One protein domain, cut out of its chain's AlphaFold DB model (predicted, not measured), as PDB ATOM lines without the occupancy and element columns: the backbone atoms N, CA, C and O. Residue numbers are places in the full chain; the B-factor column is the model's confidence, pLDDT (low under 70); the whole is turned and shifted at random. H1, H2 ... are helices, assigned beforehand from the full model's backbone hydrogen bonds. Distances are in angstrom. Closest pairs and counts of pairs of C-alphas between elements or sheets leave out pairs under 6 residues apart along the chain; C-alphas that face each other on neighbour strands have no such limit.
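What this domain is: This is residues 6 to 78 of the 162 residues of an uncharacterized protein of Bradyrhizobium sp. SBR1B (UniProt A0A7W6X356). A hairpin of two helices, H1 and H2, packs beside one much longer helix, H4, whose far end sticks out as an arm with residues 70 to 78. H2 and H4 meet near one end of the body, where the short H3 turns the chain, and spread from there like a narrow V; H1 packs on both. The printed part has 73 residues with four named helices, in the order H1, H2, H3, H4, and no named strand; the class is all helix. It is only just loose, close to compact, with a radius of gyration of the C-alphas of 13.6 A, and it spans 48 by 18 by 17 A, with the arm of H4 adding to the length.

Where its parts are: Find C-alpha 6 at (29.590, 37.831, -19.268); from there H1 runs through residues 6 to 22, 24.4 A from first to last C-alpha. Next look at H2, residues 28 to 41, 19.9 A long, which begins at C-alpha 28 at (34.051, 19.564, -30.733). H3 is short, residues 44 to 48, 5.7 A. H4, residues 50 to 77, is the longest helix, 40.5 A, and ends at C-alpha 77 at (46.420, 28.491, -54.195).

How they stand to each other: Start from H4, the hub, which touches the three other helices. With residues 56 to 68 alone it touches H1, at a steep tilt of 39 degrees, the same way; the closest C-alphas, of Glu 15 and Ala 60, are 4.9 A apart. With residues 53 to 57 alone it touches H2, opposite ways at 35.1 degrees, only just a steep tilt; the closest C-alphas, of Ala 39 and Val 53, are 7.1 A apart. H1 and H2 form a helical hairpin and touch at a shallow tilt of 12 degrees, opposite ways, with the C-alphas of Cys 21 and Ile 28 closest at 5.8 A. H1, H2 and H4 make an up and down bundle, in which each helix runs against the one before it. H3 and H4 touch only at the corner by their link, and only just, with 3 pairs of C-alphas within 8 A; those of Val 45 and Val 53 are closest, at 6.5 A. H3 is close to but not clearly touching H1, where the C-alphas of Leu 7 and Leu 44 are closest at 7.4 A. Look along the backbones of H1, H2, H3 and H4: every O i to N i+4 pair is within hydrogen-bond range.

The domain as a whole: Look for the two C-alphas farthest apart, those of Val 46 and Ser 78, at 48.1 A. Residues 70 to 78 stand free, of which 70 to 77 belong to H4; the body without them spans 34 by 18 by 17 A. The printed part has no cut, and its three links are tight. The mean pLDDT of the printed part is 91.4, but residues 71 to 78 are under 70.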
ATOM      1  N   PRO A   6      29.498  39.293 -19.217       84.38
ATOM      2  CA  PRO A   6      29.590  37.831 -19.268       84.38
ATOM      3  C   PRO A   6      29.386  37.242 -20.673       84.38
ATOM      4  O   PRO A   6      30.058  36.278 -21.027       84.38
ATOM      5  N   LEU A   7      28.533  37.854 -21.502       89.31
ATOM      6  CA  LEU A   7      28.318  37.421 -22.885       89.31
ATOM      7  C   LEU A   7      29.566  37.647 -23.744       89.31
ATOM      8  O   LEU A   7      29.945  36.768 -24.506       89.31
ATOM      9  N   LYS A   8      30.252  38.786 -23.576       91.94
ATOM     10  CA  LYS A   8      31.523  39.042 -24.277       91.94
ATOM     11  C   LYS A   8      32.594  38.010 -23.924       91.94
ATOM     12  O   LYS A   8      33.359  37.606 -24.793       91.94
ATOM     13  N   ILE A   9      32.640  37.588 -22.658       93.62
ATOM     14  CA  ILE A   9      33.565  36.544 -22.207       93.62
ATOM     15  C   ILE A   9      33.194  35.206 -22.851       93.62
ATOM     16  O   ILE A   9      34.080  34.541 -23.376       93.62
ATOM     17  N   LEU A  10      31.906  34.840 -22.872       95.12
ATOM     18  CA  LEU A  10      31.451  33.626 -23.555       95.12
ATOM     19  C   LEU A  10      31.830  33.643 -25.041       95.12
ATOM     20  O   LEU A  10      32.353  32.647 -25.521       95.12
ATOM     21  N   THR A  11      31.621  34.756 -25.750       96.44
ATOM     22  CA  THR A  11      32.007  34.893 -27.165       96.44
ATOM     23  C   THR A  11      33.506  34.674 -27.362       96.44
ATOM     24  O   THR A  11      33.887  33.821 -28.154       96.44
ATOM     25  N   ALA A  12      34.356  35.357 -26.591       95.75
ATOM     26  CA  ALA A  12      35.807  35.199 -26.697       95.75
ATOM     27  C   ALA A  12      36.274  33.771 -26.344       95.75
ATOM     28  O   ALA A  12      37.187  33.230 -26.972       95.75
ATOM     29  N   CYS A  13      35.646  33.135 -25.350       95.81
ATOM     30  CA  CYS A  13      35.889  31.730 -25.036       95.81
ATOM     31  C   CYS A  13      35.461  30.826 -26.199       95.81
ATOM     32  O   CYS A  13      36.240  29.975 -26.613       95.81
ATOM     33  N   ALA A  14      34.265  31.024 -26.752       97.12
ATOM     34  CA  ALA A  14      33.753  30.218 -27.852       97.12
ATOM     35  C   ALA A  14      34.640  30.324 -29.100       97.12
ATOM     36  O   ALA A  14      34.966  29.299 -29.688       97.12
ATOM     37  N   GLU A  15      35.105  31.526 -29.448       97.50
ATOM     38  CA  GLU A  15      36.051  31.756 -30.550       97.50
ATOM     39  C   GLU A  15      37.361  30.992 -30.340       97.50
ATOM     40  O   GLU A  15      37.818  30.280 -31.234       97.50
ATOM     41  N   LYS A  16      37.944  31.072 -29.138       97.31
ATOM     42  CA  LYS A  16      39.186  30.356 -28.822       97.31
ATOM     43  C   LYS A  16      39.019  28.838 -28.923       97.31
ATOM     44  O   LYS A  16      39.861  28.171 -29.517       97.31
ATOM     45  N   TYR A  17      37.957  28.292 -28.334       97.25
ATOM     46  CA  TYR A  17      37.702  26.850 -28.358       97.25
ATOM     47  C   TYR A  17      37.404  26.365 -29.780       97.25
ATOM     48  O   TYR A  17      37.909  25.321 -30.184       97.25
ATOM     49  N   ALA A  18      36.662  27.152 -30.562       97.31
ATOM     50  CA  ALA A  18      36.393  26.859 -31.961       97.31
ATOM     51  C   ALA A  18      37.683  26.783 -32.796       97.31
ATOM     52  O   ALA A  18      37.835  25.845 -33.576       97.31
ATOM     53  N   LEU A  19      38.637  27.699 -32.593       95.75
ATOM     54  CA  LEU A  19      39.948  27.638 -33.254       95.75
ATOM     55  C   LEU A  19      40.727  26.366 -32.881       95.75
ATOM     56  O   LEU A  19      41.216  25.682 -33.774       95.75
ATOM     57  N   CYS A  20      40.780  26.004 -31.594       95.75
ATOM     58  CA  CYS A  20      41.430  24.763 -31.146       95.75
ATOM     59  C   CYS A  20      40.765  23.498 -31.721       95.75
ATOM     60  O   CYS A  20      41.438  22.501 -31.976       95.75
ATOM     61  N   CYS A  21      39.446  23.508 -31.933       94.94
ATOM     62  CA  CYS A  21      38.769  22.391 -32.591       94.94
ATOM     63  C   CYS A  21      39.156  22.263 -34.058       94.94
ATOM     64  O   CYS A  21      39.374  21.156 -34.545       94.94
ATOM     65  N   VAL A  22      39.233  23.388 -34.763       94.69
ATOM     66  CA  VAL A  22      39.564  23.398 -36.187       94.69
ATOM     67  C   VAL A  22      41.041  23.057 -36.423       94.69
ATOM     68  O   VAL A  22      41.346  22.406 -37.417       94.69
ATOM     69  N   SER A  23      41.942  23.378 -35.485       92.38
ATOM     70  CA  SER A  23      43.339  22.910 -35.520       92.38
ATOM     71  C   SER A  23      43.518  21.435 -35.127       92.38
ATOM     72  O   SER A  23      44.608  20.887 -35.280       92.38
ATOM     73  N   GLY A  24      42.465  20.770 -34.635       93.00
ATOM     74  CA  GLY A  24      42.505  19.372 -34.195       93.00
ATOM     75  C   GLY A  24      43.097  19.153 -32.797       93.00
ATOM     76  O   GLY A  24      43.298  18.010 -32.394       93.00
ATOM     77  N   GLU A  25      43.355  20.219 -32.036       95.25
ATOM     78  CA  GLU A  25      43.875  20.147 -30.662       95.25
ATOM     79  C   GLU A  25      42.818  19.710 -29.641       95.25
ATOM     80  O   GLU A  25      43.154  19.284 -28.534       95.25
ATOM     81  N   MET A  26      41.533  19.838 -29.983       95.25
ATOM     82  CA  MET A  26      40.429  19.564 -29.070       95.25
ATOM     83  C   MET A  26      39.190  19.048 -29.800       95.25
ATOM     84  O   MET A  26      38.859  19.487 -30.899       95.25
ATOM     85  N   GLU A  27      38.452  18.138 -29.167       97.38
ATOM     86  CA  GLU A  27      37.208  17.619 -29.728       97.38
ATOM     87  C   GLU A  27      36.068  18.651 -29.652       97.38
ATOM     88  O   GLU A  27      35.947  19.412 -28.686       97.38
ATOM     89  N   ILE A  28      35.192  18.648 -30.660       95.94
ATOM     90  CA  ILE A  28      34.051  19.564 -30.733       95.94
ATOM     91  C   ILE A  28      33.038  19.338 -29.606       95.94
ATOM     92  O   ILE A  28      32.595  20.316 -29.010       95.94
ATOM     93  N   GLN A  29      32.706  18.083 -29.277       96.50
ATOM     94  CA  GLN A  29      31.719  17.776 -28.233       96.50
ATOM     95  C   GLN A  29      32.205  18.276 -26.874       96.50
ATOM     96  O   GLN A  29      31.527  19.069 -26.230       96.50
ATOM     97  N   TRP A  30      33.446  17.933 -26.518       97.69
ATOM     98  CA  TRP A  30      34.087  18.417 -25.298       97.69
ATOM     99  C   TRP A  30      34.083  19.946 -25.192       97.69
ATOM    100  O   TRP A  30      33.797  20.515 -24.141       97.69
ATOM    101  N   SER A  31      34.382  20.630 -26.295       97.25
ATOM    102  CA  SER A  31      34.416  22.092 -26.327       97.25
ATOM    103  C   SER A  31      33.044  22.713 -26.103       97.25
ATOM    104  O   SER A  31      32.921  23.669 -25.337       97.25
ATOM    105  N   VAL A  32      32.014  22.165 -26.749       97.50
ATOM    106  CA  VAL A  32      30.628  22.610 -26.568       97.50
ATOM    107  C   VAL A  32      30.181  22.379 -25.127       97.50
ATOM    108  O   VAL A  32      29.624  23.296 -24.525       97.50
ATOM    109  N   ASP A  33      30.501  21.225 -24.542       97.94
ATOM    110  CA  ASP A  33      30.159  20.901 -23.155       97.94
ATOM    111  C   ASP A  33      30.817  21.869 -22.161       97.94
ATOM    112  O   ASP A  33      30.159  22.378 -21.251       97.94
ATOM    113  N   VAL A  34      32.100  22.196 -22.356       97.69
ATOM    114  CA  VAL A  34      32.816  23.167 -21.510       97.69
ATOM    115  C   VAL A  34      32.196  24.566 -21.613       97.69
ATOM    116  O   VAL A  34      32.039  25.249 -20.598       97.69
ATOM    117  N   LEU A  35      31.824  25.002 -22.818       97.75
ATOM    118  CA  LEU A  35      31.200  26.310 -23.043       97.75
ATOM    119  C   LEU A  35      29.780  26.382 -22.471       97.75
ATOM    120  O   LEU A  35      29.407  27.400 -21.881       97.75
ATOM    121  N   GLN A  36      29.009  25.302 -22.592       97.69
ATOM    122  CA  GLN A  36      27.679  25.177 -22.004       97.69
ATOM    123  C   GLN A  36      27.760  25.217 -20.472       97.69
ATOM    124  O   GLN A  36      27.079  26.029 -19.844       97.69
ATOM    125  N   ALA A  37      28.659  24.433 -19.871       97.62
ATOM    126  CA  ALA A  37      28.886  24.441 -18.427       97.62
ATOM    127  C   ALA A  37      29.329  25.826 -17.923       97.62
ATOM    128  O   ALA A  37      28.875  26.291 -16.877       97.62
ATOM    129  N   PHE A  38      30.172  26.528 -18.685       96.69
ATOM    130  CA  PHE A  38      30.552  27.907 -18.378       96.69
ATOM    131  C   PHE A  38      29.345  28.858 -18.409       96.69
ATOM    132  O   PHE A  38      29.184  29.683 -17.506       96.69
ATOM    133  N   ALA A  39      28.483  28.752 -19.424       96.56
ATOM    134  CA  ALA A  39      27.293  29.588 -19.545       96.56
ATOM    135  C   ALA A  39      26.301  29.343 -18.395       96.56
ATOM    136  O   ALA A  39      25.764  30.298 -17.827       96.56
ATOM    137  N   GLU A  40      26.113  28.086 -18.000       97.31
ATOM    138  CA  GLU A  40      25.298  27.702 -16.845       97.31
ATOM    139  C   GLU A  40      25.881  28.243 -15.537       97.31
ATOM    140  O   GLU A  40      25.176  28.908 -14.777       97.31
ATOM    141  N   GLN A  41      27.187  28.061 -15.307       96.94
ATOM    142  CA  GLN A  41      27.878  28.546 -14.107       96.94
ATOM    143  C   GLN A  41      27.779  30.072 -13.951       96.94
ATOM    144  O   GLN A  41      27.746  30.592 -12.834       96.94
ATOM    145  N   ARG A  42      27.745  30.806 -15.066       94.81
ATOM    146  CA  ARG A  42      27.611  32.271 -15.085       94.81
ATOM    147  C   ARG A  42      26.161  32.755 -15.071       94.81
ATOM    148  O   ARG A  42      25.954  33.965 -15.063       94.81
ATOM    149  N   GLY A  43      25.182  31.851 -15.066       95.44
ATOM    150  CA  GLY A  43      23.757  32.190 -15.111       95.44
ATOM    151  C   GLY A  43      23.287  32.741 -16.461       95.44
ATOM    152  O   GLY A  43      22.159  33.218 -16.560       95.44
ATOM    153  N   LEU A  44      24.110  32.653 -17.512       94.88
ATOM    154  CA  LEU A  44      23.796  33.180 -18.845       94.88
ATOM    155  C   LEU A  44      22.605  32.464 -19.481       94.88
ATOM    156  O   LEU A  44      21.814  33.096 -20.175       94.88
ATOM    157  N   VAL A  45      22.447  31.165 -19.217       96.69
ATOM    158  CA  VAL A  45      21.296  30.385 -19.700       96.69
ATOM    159  C   VAL A  45      19.991  30.893 -19.082       96.69
ATOM    160  O   VAL A  45      18.976  30.970 -19.768       96.69
ATOM    161  N   VAL A  46      20.016  31.288 -17.806       96.25
ATOM    162  CA  VAL A  46      18.842  31.838 -17.109       96.25
ATOM    163  C   VAL A  46      18.520  33.246 -17.611       96.25
ATOM    164  O   VAL A  46      17.353  33.586 -17.772       96.25
ATOM    165  N   GLU A  47      19.546  34.060 -17.869       95.31
ATOM    166  CA  GLU A  47      19.386  35.453 -18.299       95.31
ATOM    167  C   GLU A  47      18.967  35.584 -19.773       95.31
ATOM    168  O   GLU A  47      18.089  36.382 -20.099       95.31
ATOM    169  N   LEU A  48      19.597  34.821 -20.670       93.12
ATOM    170  CA  LEU A  48      19.463  34.974 -22.125       93.12
ATOM    171  C   LEU A  48      18.643  33.860 -22.784       93.12
ATOM    172  O   LEU A  48      18.173  34.032 -23.909       93.12
ATOM    173  N   GLY A  49      18.478  32.728 -22.099       95.50
ATOM    174  CA  GLY A  49      17.901  31.510 -22.656       95.50
ATOM    175  C   GLY A  49      18.936  30.616 -23.346       95.50
ATOM    176  O   GLY A  49      19.970  31.071 -23.841       95.50
ATOM    177  N   GLN A  50      18.618  29.321 -23.397       96.94
ATOM    178  CA  GLN A  50      19.463  28.283 -23.993       96.94
ATOM    179  C   GLN A  50      19.770  28.564 -25.472       96.94
ATOM    180  O   GLN A  50      20.929  28.517 -25.877       96.94
ATOM    181  N   ASP A  51      18.754  28.934 -26.253       97.44
ATOM    182  CA  ASP A  51      18.893  29.185 -27.691       97.44
ATOM    183  C   ASP A  51      19.908  30.294 -27.979       97.44
ATOM    184  O   ASP A  51      20.715  30.186 -28.895       97.44
ATOM    185  N   LYS A  52      19.935  31.351 -27.155       95.56
ATOM    186  CA  LYS A  52      20.878  32.459 -27.341       95.56
ATOM    187  C   LYS A  52      22.307  32.097 -26.989       95.56
ATOM    188  O   LYS A  52      23.229  32.565 -27.656       95.56
ATOM    189  N   VAL A  53      22.503  31.263 -25.975       96.56
ATOM    190  CA  VAL A  53      23.825  30.711 -25.662       96.56
ATOM    191  C   VAL A  53      24.306  29.826 -26.816       96.56
ATOM    192  O   VAL A  53      25.443  29.973 -27.264       96.56
ATOM    193  N   GLN A  54      23.430  28.978 -27.357       97.25
ATOM    194  CA  GLN A  54      23.751  28.115 -28.493       97.25
ATOM    195  C   GLN A  54      24.027  28.901 -29.779       97.25
ATOM    196  O   GLN A  54      24.996  28.580 -30.460       97.25
ATOM    197  N   ASP A  55      23.263  29.959 -30.072       97.31
ATOM    198  CA  ASP A  55      23.503  30.864 -31.208       97.31
ATOM    199  C   ASP A  55      24.935  31.427 -31.166       97.31
ATOM    200  O   ASP A  55      25.638  31.456 -32.177       97.31
ATOM    201  N   VAL A  56      25.386  31.863 -29.983       96.69
ATOM    202  CA  VAL A  56      26.715  32.463 -29.787       96.69
ATOM    203  C   VAL A  56      27.821  31.429 -29.975       96.69
ATOM    204  O   VAL A  56      28.806  31.706 -30.659       96.69
ATOM    205  N   ILE A  57      27.654  30.236 -29.399       97.56
ATOM    206  CA  ILE A  57      28.612  29.139 -29.562       97.56
ATOM    207  C   ILE A  57      28.676  28.728 -31.039       97.56
ATOM    208  O   ILE A  57      29.756  28.701 -31.624       97.56
ATOM    209  N   ALA A  58      27.533  28.484 -31.681       97.50
ATOM    210  CA  ALA A  58      27.467  28.075 -33.081       97.50
ATOM    211  C   ALA A  58      28.095  29.114 -34.023       97.50
ATOM    212  O   ALA A  58      28.853  28.743 -34.922       97.50
ATOM    213  N   ALA A  59      27.841  30.408 -33.799       97.12
ATOM    214  CA  ALA A  59      28.433  31.485 -34.590       97.12
ATOM    215  C   ALA A  59      29.970  31.466 -34.540       97.12
ATOM    216  O   ALA A  59      30.613  31.618 -35.581       97.12
ATOM    217  N   ALA A  60      30.560  31.212 -33.368       97.38
ATOM    218  CA  ALA A  60      32.011  31.103 -33.220       97.38
ATOM    219  C   ALA A  60      32.591  29.911 -34.003       97.38
ATOM    220  O   ALA A  60      33.611  30.050 -34.678       97.38
ATOM    221  N   PHE A  61      31.922  28.754 -33.982       97.06
ATOM    222  CA  PHE A  61      32.354  27.572 -34.741       97.06
ATOM    223  C   PHE A  61      32.216  27.746 -36.258       97.06
ATOM    224  O   PHE A  61      33.093  27.311 -37.007       97.06
ATOM    225  N   ILE A  62      31.156  28.412 -36.725       96.12
ATOM    226  CA  ILE A  62      30.995  28.763 -38.145       96.12
ATOM    227  C   ILE A  62      32.127  29.693 -38.589       96.12
ATOM    228  O   ILE A  62      32.743  29.458 -39.628       96.12
ATOM    229  N   TRP A  63      32.422  30.720 -37.792       96.38
ATOM    230  CA  TRP A  63      33.503  31.664 -38.061       96.38
ATOM    231  C   TRP A  63      34.874  30.978 -38.124       96.38
ATOM    232  O   TRP A  63      35.586  31.143 -39.115       96.38
ATOM    233  N   ALA A  64      35.220  30.154 -37.130       94.81
ATOM    234  CA  ALA A  64      36.507  29.457 -37.096       94.81
ATOM    235  C   ALA A  64      36.681  28.517 -38.299       94.81
ATOM    236  O   ALA A  64      37.754  28.453 -38.898       94.81
ATOM    237  N   ARG A  65      35.608  27.825 -38.703       91.81
ATOM    238  CA  ARG A  65      35.627  26.962 -39.890       91.81
ATOM    239  C   ARG A  65      35.812  27.753 -41.185       91.81
ATOM    240  O   ARG A  65      36.500  27.279 -42.081       91.81
ATOM    241  N   ALA A  66      35.208  28.935 -41.297       90.69
ATOM    242  CA  ALA A  66      35.387  29.805 -42.459       90.69
ATOM    243  C   ALA A  66      36.828  30.336 -42.567       90.69
ATOM    244  O   ALA A  66      37.367  30.425 -43.668       90.69
ATOM    245  N   LEU A  67      37.460  30.636 -41.428       88.56
ATOM    246  CA  LEU A  67      38.873  31.018 -41.360       88.56
ATOM    247  C   LEU A  67      39.786  29.906 -41.869       88.56
ATOM    248  O   LEU A  67      40.527  30.128 -42.818       88.56
ATOM    249  N   ALA A  68      39.659  28.692 -41.332       86.50
ATOM    250  CA  ALA A  68      40.502  27.588 -41.781       86.50
ATOM    251  C   ALA A  68      40.259  27.194 -43.240       86.50
ATOM    252  O   ALA A  68      41.201  26.852 -43.940       86.50
ATOM    253  N   ALA A  69      39.021  27.294 -43.734       80.25
ATOM    254  CA  ALA A  69      38.748  27.083 -45.153       80.25
ATOM    255  C   ALA A  69      39.446  28.129 -46.046       80.25
ATOM    256  O   ALA A  69      39.807  27.823 -47.180       80.25
ATOM    257  N   THR A  70      39.633  29.354 -45.544       75.81
ATOM    258  CA  THR A  70      40.384  30.405 -46.244       75.81
ATOM    259  C   THR A  70      41.872  30.079 -46.243       75.81
ATOM    260  O   THR A  70      42.481  30.089 -47.307       75.81
ATOM    261  N   ASP A  71      42.428  29.684 -45.096       68.94
ATOM    262  CA  ASP A  71      43.831  29.267 -44.987       68.94
ATOM    263  C   ASP A  71      44.133  28.048 -45.874       68.94
ATOM    264  O   ASP A  71      45.143  28.021 -46.574       68.94
ATOM    265  N   GLU A  72      43.241  27.051 -45.912       65.31
ATOM    266  CA  GLU A  72      43.358  25.896 -46.811       65.31
ATOM    267  C   GLU A  72      43.284  26.306 -48.285       65.31
ATOM    268  O   GLU A  72      44.044  25.791 -49.107       65.31
ATOM    269  N   ALA A  73      42.396  27.239 -48.639       63.81
ATOM    270  CA  ALA A  73      42.288  27.748 -50.002       63.81
ATOM    271  C   ALA A  73      43.527  28.557 -50.415       63.81
ATOM    272  O   ALA A  73      43.987  28.416 -51.546       63.81
ATOM    273  N   GLU A  74      44.100  29.362 -49.519       60.56
ATOM    274  CA  GLU A  74      45.355  30.090 -49.748       60.56
ATOM    275  C   GLU A  74      46.561  29.141 -49.833       60.56
ATOM    276  O   GLU A  74      47.417  29.288 -50.713       60.56
ATOM    277  N   ALA A  75      46.601  28.110 -48.989       61.38
ATOM    278  CA  ALA A  75      47.610  27.057 -49.053       61.38
ATOM    279  C   ALA A  75      47.512  26.258 -50.363       61.38
ATOM    280  O   ALA A  75      48.532  25.978 -50.988       61.38
ATOM    281  N   ALA A  76      46.301  25.940 -50.825       61.84
ATOM    282  CA  ALA A  76      46.071  25.265 -52.103       61.84
ATOM    283  C   ALA A  76      46.303  26.178 -53.322       61.84
ATOM    284  O   ALA A  76      46.636  25.690 -54.402       61.84
ATOM    285  N   ALA A  77      46.130  27.494 -53.167       61.53
ATOM    286  CA  ALA A  77      46.420  28.491 -54.195       61.53
ATOM    287  C   ALA A  77      47.914  28.830 -54.297       61.53
ATOM    288  O   ALA A  77      48.334  29.432 -55.289       61.53
ATOM    289  N   SER A  78      48.724  28.435 -53.307       59.72
ATOM    290  CA  SER A  78      50.176  28.502 -53.429       59.72
ATOM    291  C   SER A  78      50.594  27.617 -54.602       59.72
ATOM    292  O   SER A  78      50.273  26.425 -54.605       59.72
TER     293      SER A  78